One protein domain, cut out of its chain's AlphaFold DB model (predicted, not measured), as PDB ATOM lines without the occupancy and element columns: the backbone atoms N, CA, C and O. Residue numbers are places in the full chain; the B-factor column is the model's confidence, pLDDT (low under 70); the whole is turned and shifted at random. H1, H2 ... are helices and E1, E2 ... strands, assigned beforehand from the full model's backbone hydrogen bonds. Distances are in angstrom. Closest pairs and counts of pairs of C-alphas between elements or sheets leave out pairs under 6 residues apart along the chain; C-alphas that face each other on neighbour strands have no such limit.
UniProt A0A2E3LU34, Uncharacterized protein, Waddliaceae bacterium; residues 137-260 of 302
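AT A GLANCE: This is residues 137 to 260 of the 302 residues of an uncharacterized protein of Waddliaceae bacterium (UniProt A0A2E3LU34). A twisted sheet of five antiparallel strands has one helix on each face: H1 runs along the strands over E3 and E4, and the long H3 crosses the other face near the E1 and E2 side. H2 packs on the first part of H3, away from the sheet, and residues 254 to 260 at the far end stick out. The printed part has 124 residues, in the order E1 E2 E3 E4 E5 H1 H2 H3, of mixed class; the sheet's order is E1 E2 E3 E4 E5. It is compact, with a radius of gyration of the C-alphas of 15.5 A and spans of 43 by 34 by 29 A.

HOW THE PARTS SIT: E1, residues 137 to 139, E2, 142 to 146, E3, 152 to 158, E4, 161 to 167, and E5, 173 to 181, form a meander, each strand the antiparallel neighbour and hairpin partner of the one before. N 138 and O 142 are 3.0 A apart across E1 and E2, N 145 and O 153 2.9 A across E2 and E3, N 154 and O 165 2.9 A across E3 and E4, and N 164 and O 177 3.0 A across E4 and E5, each within hydrogen-bond range. E5 bends by 52 degrees at residue 176. H1, residues 183 to 197, has a height over the sheet of 8.5 A and stands at 13 degrees to E4 on the local plane; the closest C-alphas of H1 and E4, those of Leu 183 and Tyr 162, are 5.7 A apart. H3, residues 236 to 259, is on the opposite face at a height over the sheet of 6.5 A. It lies over E2, slantwise at 58 degrees on the local plane, only just short of across; its closest C-alpha pair with E1, Lys 249 and Ile 138, is 5.2 A apart. H2, residues 218 to 226, touches H3 through residues 236 to 243 of H3 alone, at a steep tilt of 39 degrees, the same way; their closest C-alphas, Gln 220 and Ala 239, are 6.5 A apart. H1 is apart from H2 and H3. In H1, H2 and H3 every O i to N i+4 pair is within hydrogen-bond range.

IN THESE COORDINATES: E1 begins at C-alpha 137, (-4.228, 78.843, 72.195). E3, E4 and E5 measure 19.0, 20.2 and 19.2 A from first to last C-alpha, and H1 20.9 A. H3 measures 35.1 A and ends at C-alpha 259, (-6.791, 78.051, 51.420).

THE WHOLE: The C-alphas farthest apart, of Thr 160 and Thr 218, are 44.4 A apart. The printed part has no cut. The link from H1 to H2, residues 198 to 217, is long. Its residues 202, 206, 209 and 213 have pLDDT under 70.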
ATOM      1  N   SER A 137      -2.908  79.033  72.797       86.31
ATOM      2  CA  SER A 137      -4.228  78.843  72.195       86.31
ATOM      3  C   SER A 137      -4.434  79.833  71.051       86.31
ATOM      4  O   SER A 137      -4.317  81.049  71.221       86.31
ATOM      5  N   ILE A 138      -4.765  79.317  69.868       86.75
ATOM      6  CA  ILE A 138      -5.023  80.130  68.668       86.75
ATOM      7  C   ILE A 138      -6.519  80.206  68.320       86.75
ATOM      8  O   ILE A 138      -6.879  80.676  67.238       86.75
ATOM      9  N   GLY A 139      -7.391  79.798  69.249       81.88
ATOM     10  CA  GLY A 139      -8.849  79.771  69.085       81.88
ATOM     11  C   GLY A 139      -9.357  78.525  68.352       81.88
ATOM     12  O   GLY A 139      -8.576  77.790  67.757       81.88
ATOM     13  N   ASP A 140     -10.672  78.297  68.388       84.44
ATOM     14  CA  ASP A 140     -11.356  77.123  67.806       84.44
ATOM     15  C   ASP A 140     -10.837  75.770  68.331       84.44
ATOM     16  O   ASP A 140     -10.812  74.779  67.608       84.44
ATOM     17  N   GLY A 141     -10.363  75.737  69.580       83.00
ATOM     18  CA  GLY A 141      -9.765  74.539  70.179       83.00
ATOM     19  C   GLY A 141      -8.391  74.164  69.614       83.00
ATOM     20  O   GLY A 141      -7.890  73.088  69.924       83.00
ATOM     21  N   GLU A 142      -7.777  75.026  68.800       90.62
ATOM     22  CA  GLU A 142      -6.447  74.793  68.246       90.62
ATOM     23  C   GLU A 142      -5.339  75.370  69.133       90.62
ATOM     24  O   GLU A 142      -5.479  76.438  69.745       90.62
ATOM     25  N   TRP A 143      -4.196  74.693  69.122       91.56
ATOM     26  CA  TRP A 143      -3.011  75.062  69.891       91.56
ATOM     27  C   TRP A 143      -1.785  75.134  68.992       91.56
ATOM     28  O   TRP A 143      -1.662  74.373  68.036       91.56
ATOM     29  N   SER A 144      -0.878  76.057  69.300       91.75
ATOM     30  CA  SER A 144       0.360  76.287  68.556       91.75
ATOM     31  C   SER A 144       1.569  76.219  69.483       91.75
ATOM     32  O   SER A 144       1.566  76.823  70.560       91.75
ATOM     33  N   LEU A 145       2.606  75.513  69.034       91.00
ATOM     34  CA  LEU A 145       3.942  75.507  69.621       91.00
ATOM     35  C   LEU A 145       4.948  75.914  68.545       91.00
ATOM     36  O   LEU A 145       5.079  75.231  67.532       91.00
ATOM     37  N   GLU A 146       5.660  77.017  68.757       89.31
ATOM     38  CA  GLU A 146       6.669  77.529  67.824       89.31
ATOM     39  C   GLU A 146       8.073  77.444  68.431       89.31
ATOM     40  O   GLU A 146       8.265  77.778  69.603       89.31
ATOM     41  N   ASP A 147       9.042  77.033  67.615       87.56
ATOM     42  CA  ASP A 147      10.464  77.010  67.960       87.56
ATOM     43  C   ASP A 147      11.210  78.282  67.515       87.56
ATOM     44  O   ASP A 147      10.676  79.164  66.838       87.56
ATOM     45  N   ASP A 148      12.490  78.378  67.862       83.56
ATOM     46  CA  ASP A 148      13.322  79.539  67.517       83.56
ATOM     47  C   ASP A 148      13.496  79.742  66.003       83.56
ATOM     48  O   ASP A 148      13.716  80.861  65.524       83.56
ATOM     49  N   ASN A 149      13.405  78.654  65.239       86.31
ATOM     50  CA  ASN A 149      13.560  78.641  63.791       86.31
ATOM     51  C   ASN A 149      12.246  78.944  63.058       86.31
ATOM     52  O   ASN A 149      12.237  78.983  61.824       86.31
ATOM     53  N   ARG A 150      11.169  79.252  63.794       84.69
ATOM     54  CA  ARG A 150       9.803  79.478  63.295       84.69
ATOM     55  C   ARG A 150       9.150  78.244  62.680       84.69
ATOM     56  O   ARG A 150       8.247  78.379  61.849       84.69
ATOM     57  N   ASN A 151       9.599  77.058  63.065       90.75
ATOM     58  CA  ASN A 151       8.836  75.841  62.853       90.75
ATOM     59  C   ASN A 151       7.683  75.828  63.853       90.75
ATOM     60  O   ASN A 151       7.831  76.260  64.995       90.75
ATOM     61  N   GLU A 152       6.519  75.369  63.417       92.62
ATOM     62  CA  GLU A 152       5.295  75.447  64.208       92.62
ATOM     63  C   GLU A 152       4.602  74.090  64.224       92.62
ATOM     64  O   GLU A 152       4.293  73.545  63.168       92.62
ATOM     65  N   ILE A 153       4.326  73.556  65.409       93.88
ATOM     66  CA  ILE A 153       3.403  72.436  65.585       93.88
ATOM     67  C   ILE A 153       2.028  73.015  65.875       93.88
ATOM     68  O   ILE A 153       1.886  73.913  66.705       93.88
ATOM     69  N   ILE A 154       1.019  72.497  65.185       94.25
ATOM     70  CA  ILE A 154      -0.375  72.869  65.382       94.25
ATOM     71  C   ILE A 154      -1.147  71.625  65.770       94.25
ATOM     72  O   ILE A 154      -1.125  70.637  65.035       94.25
ATOM     73  N   ILE A 155      -1.852  71.716  66.890       94.62
ATOM     74  CA  ILE A 155      -2.852  70.742  67.307       94.62
ATOM     75  C   ILE A 155      -4.216  71.294  66.910       94.62
ATOM     76  O   ILE A 155      -4.544  72.429  67.262       94.62
ATOM     77  N   SER A 156      -5.006  70.489  66.204       93.88
ATOM     78  CA  SER A 156      -6.347  70.864  65.756       93.88
ATOM     79  C   SER A 156      -7.376  69.802  66.151       93.88
ATOM     80  O   SER A 156      -7.077  68.605  66.063       93.88
ATOM     81  N   PRO A 157      -8.593  70.205  66.561       93.62
ATOM     82  CA  PRO A 157      -9.658  69.266  66.881       93.62
ATOM     83  C   PRO A 157     -10.224  68.588  65.623       93.62
ATOM     84  O   PRO A 157     -10.237  69.145  64.520       93.62
ATOM     85  N   LYS A 158     -10.719  67.369  65.816       92.25
ATOM     86  CA  LYS A 158     -11.474  66.523  64.883       92.25
ATOM     87  C   LYS A 158     -12.679  65.929  65.616       92.25
ATOM     88  O   LYS A 158     -12.789  66.062  66.829       92.25
ATOM     89  N   GLU A 159     -13.574  65.264  64.885       86.62
ATOM     90  CA  GLU A 159     -14.831  64.720  65.436       86.62
ATOM     91  C   GLU A 159     -14.628  63.822  66.666       86.62
ATOM     92  O   GLU A 159     -15.424  63.871  67.597       86.62
ATOM     93  N   THR A 160     -13.550  63.032  66.692       86.31
ATOM     94  CA  THR A 160     -13.298  62.024  67.735       86.31
ATOM     95  C   THR A 160     -12.048  62.296  68.579       86.31
ATOM     96  O   THR A 160     -11.629  61.424  69.337       86.31
ATOM     97  N   GLY A 161     -11.412  63.467  68.450       89.62
ATOM     98  CA  GLY A 161     -10.172  63.775  69.172       89.62
ATOM     99  C   GLY A 161      -9.358  64.895  68.531       89.62
ATOM    100  O   GLY A 161      -9.907  65.800  67.912       89.62
ATOM    101  N   TYR A 162      -8.037  64.825  68.660       92.81
ATOM    102  CA  TYR A 162      -7.098  65.835  68.178       92.81
ATOM    103  C   TYR A 162      -6.036  65.222  67.273       92.81
ATOM    104  O   TYR A 162      -5.548  64.120  67.516       92.81
ATOM    105  N   VAL A 163      -5.660  65.972  66.241       95.56
ATOM    106  CA  VAL A 163      -4.556  65.649  65.328       95.56
ATOM    107  C   VAL A 163      -3.500  66.737  65.403       95.56
ATOM    108  O   VAL A 163      -3.799  67.868  65.794       95.56
ATOM    109  N   ALA A 164      -2.275  66.415  64.998       96.19
ATOM    110  CA  ALA A 164      -1.174  67.362  65.033       96.19
ATOM    111  C   ALA A 164      -0.329  67.326  63.770       96.19
ATOM    112  O   ALA A 164       0.068  66.264  63.285       96.19
ATOM    113  N   GLN A 165       0.014  68.513  63.284       95.62
ATOM    114  CA  GLN A 165       0.870  68.703  62.122       95.62
ATOM    115  C   GLN A 165       2.000  69.676  62.446       95.62
ATOM    116  O   GLN A 165       1.792  70.678  63.130       95.62
ATOM    117  N   VAL A 166       3.186  69.401  61.916       94.88
ATOM    118  CA  VAL A 166       4.316  70.327  61.928       94.88
ATOM    119  C   VAL A 166       4.384  71.076  60.604       94.88
ATOM    120  O   VAL A 166       4.236  70.490  59.530       94.88
ATOM    121  N   LEU A 167       4.606  72.381  60.691       91.94
ATOM    122  CA  LEU A 167       4.851  73.293  59.587       91.94
ATOM    123  C   LEU A 167       6.295  73.780  59.669       91.94
ATOM    124  O   LEU A 167       6.689  74.415  60.651       91.94
ATOM    125  N   TRP A 168       7.070  73.515  58.624       90.44
ATOM    126  CA  TRP A 168       8.457  73.962  58.537       90.44
ATOM    127  C   TRP A 168       8.543  75.347  57.902       90.44
ATOM    128  O   TRP A 168       7.828  75.650  56.943       90.44
ATOM    129  N   LYS A 169       9.462  76.189  58.391       85.00
ATOM    130  CA  LYS A 169       9.695  77.526  57.816       85.00
ATOM    131  C   LYS A 169      10.116  77.469  56.344       85.00
ATOM    132  O   LYS A 169       9.722  78.337  55.566       85.00
ATOM    133  N   GLU A 170      10.917  76.471  55.974       82.00
ATOM    134  CA  GLU A 170      11.418  76.260  54.606       82.00
ATOM    135  C   GLU A 170      10.335  75.746  53.643       82.00
ATOM    136  O   GLU A 170      10.555  75.669  52.436       82.00
ATOM    137  N   GLY A 171       9.137  75.471  54.161       76.69
ATOM    138  CA  GLY A 171       8.055  74.840  53.427       76.69
ATOM    139  C   GLY A 171       7.992  73.343  53.718       76.69
ATOM    140  O   GLY A 171       8.985  72.701  54.043       76.69
ATOM    141  N   GLY A 172       6.784  72.795  53.629       82.69
ATOM    142  CA  GLY A 172       6.500  71.408  53.981       82.69
ATOM    143  C   GLY A 172       5.634  71.294  55.229       82.69
ATOM    144  O   GLY A 172       5.733  72.086  56.170       82.69
ATOM    145  N   LYS A 173       4.750  70.299  55.201       90.00
ATOM    146  CA  LYS A 173       3.904  69.914  56.325       90.00
ATOM    147  C   LYS A 173       4.028  68.414  56.537       90.00
ATOM    148  O   LYS A 173       3.985  67.659  55.566       90.00
ATOM    149  N   ASN A 174       4.169  67.990  57.784       92.56
ATOM    150  CA  ASN A 174       4.190  66.575  58.142       92.56
ATOM    151  C   ASN A 174       3.231  66.330  59.299       92.56
ATOM    152  O   ASN A 174       3.053  67.192  60.158       92.56
ATOM    153  N   TRP A 175       2.629  65.148  59.329       94.38
ATOM    154  CA  TRP A 175       1.844  64.716  60.474       94.38
ATOM    155  C   TRP A 175       2.775  64.303  61.610       94.38
ATOM    156  O   TRP A 175       3.730  63.559  61.402       94.38
ATOM    157  N   VAL A 176       2.486  64.809  62.806       92.00
ATOM    158  CA  VAL A 176       3.039  64.288  64.064       92.00
ATOM    159  C   VAL A 176       2.065  63.262  64.636       92.00
ATOM    160  O   VAL A 176       2.473  62.201  65.095       92.00
ATOM    161  N   VAL A 177       0.769  63.567  64.544       92.38
ATOM    162  CA  VAL A 177      -0.339  62.691  64.920       92.38
ATOM    163  C   VAL A 177      -1.380  62.769  63.809       92.38
ATOM    164  O   VAL A 177      -2.039  63.795  63.650       92.38
ATOM    165  N   GLU A 178      -1.492  61.706  63.015       93.06
ATOM    166  CA  GLU A 178      -2.436  61.629  61.892       93.06
ATOM    167  C   GLU A 178      -3.822  61.136  62.332       93.06
ATOM    168  O   GLU A 178      -4.843  61.683  61.915       93.06
ATOM    169  N   ASN A 179      -3.859  60.140  63.219       91.69
ATOM    170  CA  ASN A 179      -5.099  59.581  63.750       91.69
ATOM    171  C   ASN A 179      -5.550  60.365  64.991       91.69
ATOM    172  O   ASN A 179      -4.717  60.590  65.869       91.69
ATOM    173  N   PRO A 180      -6.834  60.759  65.107       91.25
ATOM    174  CA  PRO A 180      -7.315  61.510  66.262       91.25
ATOM    175  C   PRO A 180      -7.102  60.757  67.582       91.25
ATOM    176  O   PRO A 180      -7.563  59.625  67.734       91.25
ATOM    177  N   ILE A 181      -6.442  61.406  68.540       83.31
ATOM    178  CA  ILE A 181      -6.228  60.909  69.912       83.31
ATOM    179  C   ILE A 181      -6.678  61.965  70.936       83.31
ATOM    180  O   ILE A 181      -6.886  63.120  70.551       83.31
ATOM    181  N   PRO A 182      -6.847  61.627  72.228       84.44
ATOM    182  CA  PRO A 182      -7.187  62.625  73.241       84.44
ATOM    183  C   PRO A 182      -6.135  63.742  73.329       84.44
ATOM    184  O   PRO A 182      -4.960  63.539  73.007       84.44
ATOM    185  N   LEU A 183      -6.568  64.933  73.747       82.88
ATOM    186  CA  LEU A 183      -5.775  66.164  73.693       82.88
ATOM    187  C   LEU A 183      -4.437  66.034  74.433       82.88
ATOM    188  O   LEU A 183      -3.399  66.454  73.927       82.88
ATOM    189  N   GLU A 184      -4.462  65.413  75.604       78.50
ATOM    190  CA  GLU A 184      -3.326  65.246  76.507       78.50
ATOM    191  C   GLU A 184      -2.247  64.358  75.874       78.50
ATOM    192  O   GLU A 184      -1.060  64.689  75.897       78.50
ATOM    193  N   TYR A 185      -2.659  63.265  75.225       75.19
ATOM    194  CA  TYR A 185      -1.745  62.405  74.469       75.19
ATOM    195  C   TYR A 185      -1.189  63.126  73.240       75.19
ATOM    196  O   TYR A 185      -0.011  62.974  72.920       75.19
ATOM    197  N   CYS A 186      -2.009  63.947  72.578       84.62
ATOM    198  CA  CYS A 186      -1.577  64.754  71.443       84.62
ATOM    199  C   CYS A 186      -0.489  65.758  71.847       84.62
ATOM    200  O   CYS A 186       0.548  65.825  71.180       84.62
ATOM    201  N   PHE A 187      -0.664  66.455  72.979       83.62
ATOM    202  CA  PHE A 187       0.388  67.279  73.576       83.62
ATOM    203  C   PHE A 187       1.654  66.456  73.826       83.62
ATOM    204  O   PHE A 187       2.712  66.822  73.321       83.62
ATOM    205  N   GLY A 188       1.549  65.307  74.499       79.06
ATOM    206  CA  GLY A 188       2.699  64.443  74.786       79.06
ATOM    207  C   GLY A 188       3.489  64.024  73.537       79.06
ATOM    208  O   GLY A 188       4.714  64.166  73.504       79.06
ATOM    209  N   CYS A 189       2.806  63.569  72.481       81.38
ATOM    210  CA  CYS A 189       3.439  63.213  71.206       81.38
ATOM    211  C   CYS A 189       4.136  64.413  70.547       81.38
ATOM    212  O   CYS A 189       5.258  64.291  70.051       81.38
ATOM    213  N   CYS A 190       3.487  65.581  70.554       89.38
ATOM    214  CA  CYS A 190       4.051  66.806  69.990       89.38
ATOM    215  C   CYS A 190       5.274  67.295  70.762       89.38
ATOM    216  O   CYS A 190       6.249  67.735  70.159       89.38
ATOM    217  N   GLU A 191       5.236  67.208  72.087       86.50
ATOM    218  CA  GLU A 191       6.348  67.584  72.947       86.50
ATOM    219  C   GLU A 191       7.553  66.663  72.763       86.50
ATOM    220  O   GLU A 191       8.677  67.150  72.652       86.50
ATOM    221  N   ASP A 192       7.347  65.346  72.676       82.19
ATOM    222  CA  ASP A 192       8.430  64.400  72.382       82.19
ATOM    223  C   ASP A 192       9.048  64.660  70.998       82.19
ATOM    224  O   ASP A 192      10.275  64.688  70.846       82.19
ATOM    225  N   PHE A 193       8.211  64.948  69.996       87.69
ATOM    226  CA  PHE A 193       8.679  65.370  68.678       87.69
ATOM    227  C   PHE A 193       9.507  66.663  68.756       87.69
ATOM    228  O   PHE A 193      10.611  66.728  68.205       87.69
ATOM    229  N   ALA A 194       9.012  67.675  69.475       87.44
ATOM    230  CA  ALA A 194       9.692  68.953  69.652       87.44
ATOM    231  C   ALA A 194      11.048  68.781  70.358       87.44
ATOM    232  O   ALA A 194      12.044  69.322  69.886       87.44
ATOM    233  N   ARG A 195      11.144  67.952  71.411       83.56
ATOM    234  CA  ARG A 195      12.423  67.645  72.096       83.56
ATOM    235  C   ARG A 195      13.490  67.109  71.151       83.56
ATOM    236  O   ARG A 195      14.665  67.414  71.323       83.56
ATOM    237  N   LYS A 196      13.089  66.303  70.167       84.31
ATOM    238  CA  LYS A 196      14.012  65.636  69.241       84.31
ATOM    239  C   LYS A 196      14.404  66.499  68.046       84.31
ATOM    240  O   LYS A 196      15.446  66.246  67.447       84.31
ATOM    241  N   ARG A 197      13.552  67.444  67.631       86.00
ATOM    242  CA  ARG A 197      13.673  68.113  66.321       86.00
ATOM    243  C   ARG A 197      13.691  69.636  66.368       86.00
ATOM    244  O   ARG A 197      14.138  70.238  65.397       86.00
ATOM    245  N   PHE A 198      13.192  70.256  67.431       86.25
ATOM    246  CA  PHE A 198      13.080  71.711  67.531       86.25
ATOM    247  C   PHE A 198      14.216  72.314  68.351       86.25
ATOM    248  O   PHE A 198      14.829  71.656  69.191       86.25
ATOM    249  N   LYS A 199      14.462  73.608  68.128       83.38
ATOM    250  CA  LYS A 199      15.318  74.419  68.998       83.38
ATOM    251  C   LYS A 199      14.454  75.154  70.026       83.38
ATOM    252  O   LYS A 199      13.637  75.989  69.659       83.38
ATOM    253  N   LEU A 200      14.614  74.813  71.304       77.50
ATOM    254  CA  LEU A 200      13.593  75.049  72.332       77.50
ATOM    255  C   LEU A 200      13.840  76.258  73.255       77.50
ATOM    256  O   LEU A 200      13.110  76.415  74.234       77.50
ATOM    257  N   ASP A 201      14.808  77.133  72.964       76.75
ATOM    258  CA  ASP A 201      15.169  78.238  73.871       76.75
ATOM    259  C   ASP A 201      14.037  79.263  74.030       76.75
ATOM    260  O   ASP A 201      13.861  79.847  75.102       76.75
ATOM    261  N   PHE A 202      13.230  79.504  72.998       69.00
ATOM    262  CA  PHE A 202      12.027  80.318  73.117       69.00
ATOM    263  C   PHE A 202      10.832  79.484  73.565       69.00
ATOM    264  O   PHE A 202      10.034  79.973  74.361       69.00
ATOM    265  N   ALA A 203      10.686  78.249  73.103       73.38
ATOM    266  CA  ALA A 203       9.528  77.418  73.418       73.38
ATOM    267  C   ALA A 203       9.447  77.009  74.898       73.38
ATOM    268  O   ALA A 203       8.360  76.674  75.354       73.38
ATOM    269  N   SER A 204      10.557  77.047  75.638       75.88
ATOM    270  CA  SER A 204      10.628  76.526  77.001       75.88
ATOM    271  C   SER A 204      10.157  77.490  78.096       75.88
ATOM    272  O   SER A 204      10.371  78.702  78.031       75.88
ATOM    273  N   THR A 205       9.541  76.932  79.140       70.94
ATOM    274  CA  THR A 205       9.224  77.623  80.403       70.94
ATOM    275  C   THR A 205      10.469  77.876  81.259       70.94
ATOM    276  O   THR A 205      10.485  78.795  82.078       70.94
ATOM    277  N   ASP A 206      11.555  77.136  81.020       69.44
ATOM    278  CA  ASP A 206      12.810  77.271  81.761       69.44
ATOM    279  C   ASP A 206      13.684  78.453  81.324       69.44
ATOM    280  O   ASP A 206      14.704  78.748  81.959       69.44
ATOM    281  N   SER A 207      13.299  79.140  80.252       74.62
ATOM    282  CA  SER A 207      14.144  80.128  79.599       74.62
ATOM    283  C   SER A 207      14.446  81.337  80.498       74.62
ATOM    284  O   SER A 207      13.561  81.826  81.210       74.62
ATOM    285  N   PRO A 208      15.668  81.916  80.437       72.25
ATOM    286  CA  PRO A 208      16.094  82.987  81.348       72.25
ATOM    287  C   PRO A 208      15.204  84.234  81.353       72.25
ATOM    288  O   PRO A 208      15.243  85.017  82.297       72.25
ATOM    289  N   TRP A 209      14.439  84.464  80.286       69.12
ATOM    290  CA  TRP A 209      13.519  85.592  80.162       69.12
ATOM    291  C   TRP A 209      12.130  85.316  80.762       69.12
ATOM    292  O   TRP A 209      11.427  86.280  81.047       69.12
ATOM    293  N   VAL A 210      11.751  84.046  80.964       72.81
ATOM    294  CA  VAL A 210      10.496  83.626  81.618       72.81
ATOM    295  C   VAL A 210      10.629  83.725  83.136       72.81
ATOM    296  O   VAL A 210       9.732  84.225  83.805       72.81
ATOM    297  N   LYS A 211      11.786  83.317  83.673       70.19
ATOM    298  CA  LYS A 211      12.079  83.320  85.118       70.19
ATOM    299  C   LYS A 211      12.237  84.723  85.719       70.19
ATOM    300  O   LYS A 211      12.177  84.883  86.935       70.19
ATOM    301  N   ARG A 212      12.440  85.753  84.891       71.31
ATOM    302  CA  ARG A 212      12.582  87.146  85.341       71.31
ATOM    303  C   ARG A 212      11.217  87.821  85.451       71.31
ATOM    304  O   ARG A 212      10.510  87.941  84.455       71.31
ATOM    305  N   ARG A 213      10.892  88.350  86.634       67.62
ATOM    306  CA  ARG A 213       9.680  89.155  86.893       67.62
ATOM    307  C   ARG A 213       9.883  90.652  86.616       67.62
ATOM    308  O   ARG A 213       9.302  91.498  87.287       67.62
ATOM    309  N   ASP A 214      10.718  90.979  85.635       79.19
ATOM    310  CA  ASP A 214      10.927  92.362  85.210       79.19
ATOM    311  C   ASP A 214       9.665  92.890  84.506       79.19
ATOM    312  O   ASP A 214       8.903  92.118  83.914       79.19
ATOM    313  N   GLN A 215       9.455  94.208  84.513       82.00
ATOM    314  CA  GLN A 215       8.398  94.829  83.709       82.00
ATOM    315  C   GLN A 215       8.637  94.611  82.205       82.00
ATOM    316  O   GLN A 215       9.773  94.432  81.750       82.00
ATOM    317  N   ALA A 216       7.557  94.630  81.417       80.19
ATOM    318  CA  ALA A 216       7.638  94.506  79.967       80.19
ATOM    319  C   ALA A 216       8.580  95.553  79.345       80.19
ATOM    320  O   ALA A 216       8.517  96.747  79.627       80.19
ATOM    321  N   THR A 217       9.453  95.094  78.448       83.06
ATOM    322  CA  THR A 217      10.408  95.968  77.753       83.06
ATOM    323  C   THR A 217       9.703  96.948  76.815       83.06
ATOM    324  O   THR A 217       8.665  96.629  76.229       83.06
ATOM    325  N   THR A 218      10.319  98.107  76.560       84.75
ATOM    326  CA  THR A 218       9.786  99.131  75.641       84.75
ATOM    327  C   THR A 218       9.444  98.561  74.259       84.75
ATOM    328  O   THR A 218       8.430  98.925  73.661       84.75
ATOM    329  N   GLY A 219      10.247  97.615  73.755       83.44
ATOM    330  CA  GLY A 219       9.986  96.924  72.490       83.44
ATOM    331  C   GLY A 219       8.742  96.026  72.518       83.44
ATOM    332  O   GLY A 219       7.969  96.019  71.557       83.44
ATOM    333  N   GLN A 220       8.508  95.307  73.620       83.81
ATOM    334  CA  GLN A 220       7.314  94.475  73.801       83.81
ATOM    335  C   GLN A 220       6.054  95.332  73.929       83.81
ATOM    336  O   GLN A 220       5.076  95.069  73.230       83.81
ATOM    337  N   VAL A 221       6.112  96.397  74.734       86.06
ATOM    338  CA  VAL A 221       5.018  97.372  74.873       86.06
ATOM    339  C   VAL A 221       4.679  97.968  73.509       86.06
ATOM    340  O   VAL A 221       3.542  97.873  73.066       86.06
ATOM    341  N   THR A 222       5.680  98.457  72.770       87.12
ATOM    342  CA  THR A 222       5.480  99.010  71.418       87.12
ATOM    343  C   THR A 222       4.837  97.995  70.469       87.12
ATOM    344  O   THR A 222       3.987  98.350  69.650       87.12
ATOM    345  N   THR A 223       5.241  96.726  70.549       85.12
ATOM    346  CA  THR A 223       4.692  95.658  69.705       85.12
ATOM    347  C   THR A 223       3.228  95.382  70.041       85.12
ATOM    348  O   THR A 223       2.414  95.298  69.124       85.12
ATOM    349  N   LEU A 224       2.878  95.299  71.326       87.12
ATOM    350  CA  LEU A 224       1.502  95.096  71.789       87.12
ATOM    351  C   LEU A 224       0.608  96.301  71.469       87.12
ATOM    352  O   LEU A 224      -0.478  96.123  70.916       87.12
ATOM    353  N   SER A 225       1.097  97.525  71.677       87.25
ATOM    354  CA  SER A 225       0.373  98.755  71.339       87.25
ATOM    355  C   SER A 225       0.090  98.863  69.838       87.25
ATOM    356  O   SER A 225      -1.025  99.198  69.448       87.25
ATOM    357  N   LYS A 226       1.044  98.486  68.967       87.81
ATOM    358  CA  LYS A 226       0.818  98.396  67.506       87.81
ATOM    359  C   LYS A 226      -0.278  97.399  67.123       87.81
ATOM    360  O   LYS A 226      -0.816  97.484  66.021       87.81
ATOM    361  N   LYS A 227      -0.575  96.440  67.996       84.31
ATOM    362  CA  LYS A 227      -1.628  95.433  67.829       84.31
ATOM    363  C   LYS A 227      -2.916  95.797  68.577       84.31
ATOM    364  O   LYS A 227      -3.855  95.013  68.541       84.31
ATOM    365  N   GLY A 228      -2.976  96.974  69.211       82.88
ATOM    366  CA  GLY A 228      -4.147  97.456  69.948       82.88
ATOM    367  C   GLY A 228      -4.350  96.801  71.316       82.88
ATOM    368  O   GLY A 228      -5.456  96.840  71.841       82.88
ATOM    369  N   ILE A 229      -3.313  96.181  71.887       84.00
ATOM    370  CA  ILE A 229      -3.380  95.493  73.182       84.00
ATOM    371  C   ILE A 229      -2.651  96.337  74.226       84.00
ATOM    372  O   ILE A 229      -1.487  96.692  74.028       84.00
ATOM    373  N   SER A 230      -3.327  96.648  75.338       80.12
ATOM    374  CA  SER A 230      -2.689  97.331  76.467       80.12
ATOM    375  C   SER A 230      -1.683  96.404  77.147       80.12
ATOM    376  O   SER A 230      -1.972  95.232  77.411       80.12
ATOM    377  N   ALA A 231      -0.491  96.940  77.404       75.69
ATOM    378  CA  ALA A 231       0.588  96.253  78.104       75.69
ATOM    379  C   ALA A 231       0.781  96.755  79.544       75.69
ATOM    380  O   ALA A 231       1.786  96.426  80.174       75.69
ATOM    381  N   GLU A 232      -0.160  97.554  80.054       73.19
ATOM    382  CA  GLU A 232      -0.124  98.061  81.423       73.19
ATOM    383  C   GLU A 232      -0.071  96.893  82.416       73.19
ATOM    384  O   GLU A 232      -0.858  95.950  82.334       73.19
ATOM    385  N   ASN A 233       0.900  96.953  83.331       76.88
ATOM    386  CA  ASN A 233       1.157  95.961  84.380       76.88
ATOM    387  C   ASN A 233       1.570  94.557  83.912       76.88
ATOM    388  O   ASN A 233       1.602  93.644  84.733       76.88
ATOM    389  N   LEU A 234       1.932  94.363  82.638       79.94
ATOM    390  CA  LEU A 234       2.468  93.072  82.206       79.94
ATOM    391  C   LEU A 234       3.933  92.914  82.599       79.94
ATOM    392  O   LEU A 234       4.783  93.766  82.310       79.94
ATOM    393  N   SER A 235       4.239  91.760  83.179       83.12
ATOM    394  CA  SER A 235       5.613  91.288  83.279       83.12
ATOM    395  C   SER A 235       6.181  90.973  81.890       83.12
ATOM    396  O   SER A 235       5.470  90.766  80.900       83.12
ATOM    397  N   LYS A 236       7.508  90.916  81.801       80.94
ATOM    398  CA  LYS A 236       8.236  90.574  80.577       80.94
ATOM    399  C   LYS A 236       7.817  89.219  80.000       80.94
ATOM    400  O   LYS A 236       7.754  89.082  78.772       80.94
ATOM    401  N   SER A 237       7.544  88.237  80.860       77.44
ATOM    402  CA  SER A 237       7.112  86.893  80.472       77.44
ATOM    403  C   SER A 237       5.687  86.907  79.916       77.44
ATOM    404  O   SER A 237       5.474  86.454  78.791       77.44
ATOM    405  N   GLU A 238       4.739  87.526  80.620       80.94
ATOM    406  CA  GLU A 238       3.344  87.660  80.174       80.94
ATOM    407  C   GLU A 238       3.232  88.440  78.861       80.94
ATOM    408  O   GLU A 238       2.499  88.044  77.952       80.94
ATOM    409  N   ALA A 239       4.000  89.524  78.717       83.75
ATOM    410  CA  ALA A 239       4.044  90.292  77.480       83.75
ATOM    411  C   ALA A 239       4.568  89.447  76.307       83.75
ATOM    412  O   ALA A 239       4.028  89.518  75.205       83.75
ATOM    413  N   SER A 240       5.588  88.616  76.533       81.62
ATOM    414  CA  SER A 240       6.123  87.704  75.514       81.62
ATOM    415  C   SER A 240       5.107  86.633  75.101       81.62
ATOM    416  O   SER A 240       4.921  86.400  73.906       81.62
ATOM    417  N   ILE A 241       4.395  86.033  76.064       82.06
ATOM    418  CA  ILE A 241       3.344  85.036  75.798       82.06
ATOM    419  C   ILE A 241       2.214  85.662  74.972       82.06
ATOM    420  O   ILE A 241       1.856  85.126  73.922       82.06
ATOM    421  N   LYS A 242       1.725  86.846  75.363       84.19
ATOM    422  CA  LYS A 242       0.701  87.572  74.591       84.19
ATOM    423  C   LYS A 242       1.164  87.905  73.177       84.19
ATOM    424  O   LYS A 242       0.401  87.775  72.225       84.19
ATOM    425  N   ILE A 243       2.419  88.324  73.011       85.62
ATOM    426  CA  ILE A 243       2.982  88.601  71.685       85.62
ATOM    427  C   ILE A 243       2.941  87.342  70.809       85.62
ATOM    428  O   ILE A 243       2.529  87.424  69.649       85.62
ATOM    429  N   ARG A 244       3.316  86.179  71.353       84.31
ATOM    430  CA  ARG A 244       3.226  84.905  70.623       84.31
ATOM    431  C   ARG A 244       1.802  84.561  70.245       84.31
ATOM    432  O   ARG A 244       1.575  84.192  69.102       84.31
ATOM    433  N   GLU A 245       0.853  84.738  71.155       84.62
ATOM    434  CA  GLU A 245      -0.568  84.500  70.890       84.62
ATOM    435  C   GLU A 245      -1.078  85.331  69.720       84.62
ATOM    436  O   GLU A 245      -1.695  84.800  68.793       84.62
ATOM    437  N   VAL A 246      -0.747  86.621  69.699       86.19
ATOM    438  CA  VAL A 246      -1.115  87.504  68.592       86.19
ATOM    439  C   VAL A 246      -0.493  87.029  67.283       86.19
ATOM    440  O   VAL A 246      -1.192  86.916  66.276       86.19
ATOM    441  N   PHE A 247       0.804  86.717  67.274       86.12
ATOM    442  CA  PHE A 247       1.472  86.249  66.059       86.12
ATOM    443  C   PHE A 247       0.957  84.887  65.584       86.12
ATOM    444  O   PHE A 247       0.824  84.674  64.376       86.12
ATOM    445  N   ALA A 248       0.625  83.983  66.498       84.88
ATOM    446  CA  ALA A 248       0.068  82.676  66.185       84.88
ATOM    447  C   ALA A 248      -1.342  82.811  65.575       84.88
ATOM    448  O   ALA A 248      -1.612  82.234  64.517       84.88
ATOM    449  N   LYS A 249      -2.197  83.687  66.125       86.06
ATOM    450  CA  LYS A 249      -3.503  84.038  65.530       86.06
ATOM    451  C   LYS A 249      -3.363  84.688  64.150       86.06
ATOM    452  O   LYS A 249      -4.109  84.358  63.227       86.06
ATOM    453  N   GLU A 250      -2.384  85.573  63.955       86.06
ATOM    454  CA  GLU A 250      -2.109  86.162  62.637       86.06
ATOM    455  C   GLU A 250      -1.658  85.118  61.612       86.06
ATOM    456  O   GLU A 250      -2.085  85.168  60.455       86.06
ATOM    457  N   ARG A 251      -0.814  84.164  62.017       86.50
ATOM    458  CA  ARG A 251      -0.396  83.048  61.161       86.50
ATOM    459  C   ARG A 251      -1.576  82.151  60.802       86.50
ATOM    460  O   ARG A 251      -1.746  81.867  59.618       86.50
ATOM    461  N   LYS A 252      -2.437  81.801  61.764       84.56
ATOM    462  CA  LYS A 252      -3.698  81.083  61.509       84.56
ATOM    463  C   LYS A 252      -4.560  81.816  60.480       84.56
ATOM    464  O   LYS A 252      -4.946  81.236  59.470       84.56
ATOM    465  N   SER A 253      -4.775  83.118  60.670       82.56
ATOM    466  CA  SER A 253      -5.533  83.945  59.725       82.56
ATOM    467  C   SER A 253      -4.918  83.945  58.320       82.56
ATOM    468  O   SER A 253      -5.634  83.814  57.326       82.56
ATOM    469  N   ARG A 254      -3.584  84.037  58.211       83.06
ATOM    470  CA  ARG A 254      -2.870  83.960  56.925       83.06
ATOM    471  C   ARG A 254      -3.022  82.597  56.255       83.06
ATOM    472  O   ARG A 254      -3.280  82.575  55.056       83.06
ATOM    473  N   ARG A 255      -2.901  81.498  57.006       83.50
ATOM    474  CA  ARG A 255      -3.115  80.132  56.498       83.50
ATOM    475  C   ARG A 255      -4.532  79.965  55.959       83.50
ATOM    476  O   ARG A 255      -4.694  79.535  54.824       83.50
ATOM    477  N   ASN A 256      -5.537  80.420  56.706       82.06
ATOM    478  CA  ASN A 256      -6.928  80.381  56.253       82.06
ATOM    479  C   ASN A 256      -7.128  81.196  54.969       82.06
ATOM    480  O   ASN A 256      -7.800  80.746  54.049       82.06
ATOM    481  N   MET A 257      -6.510  82.376  54.845       80.44
ATOM    482  CA  MET A 257      -6.573  83.158  53.600       80.44
ATOM    483  C   MET A 257      -5.857  82.495  52.417       80.44
ATOM    484  O   MET A 257      -6.160  82.842  51.279       80.44
ATOM    485  N   GLN A 258      -4.896  81.607  52.661       79.75
ATOM    486  CA  GLN A 258      -4.185  80.886  51.607       79.75
ATOM    487  C   GLN A 258      -5.031  79.743  51.035       79.75
ATOM    488  O   GLN A 258      -4.933  79.459  49.851       79.75
ATOM    489  N   THR A 259      -5.879  79.121  51.856       78.25
ATOM    490  CA  THR A 259      -6.791  78.051  51.420       78.25
ATOM    491  C   THR A 259      -8.157  78.566  50.968       78.25
ATOM    492  O   THR A 259      -8.842  77.889  50.210       78.25
ATOM    493  N   THR A 260      -8.571  79.755  51.415       81.25
ATOM    494  CA  THR A 260      -9.858  80.351  51.023       81.25
ATOM    495  C   THR A 260      -9.744  81.035  49.654       81.25
ATOM    496  O   THR A 260      -8.816  81.833  49.470       81.25
TER     497      THR A 260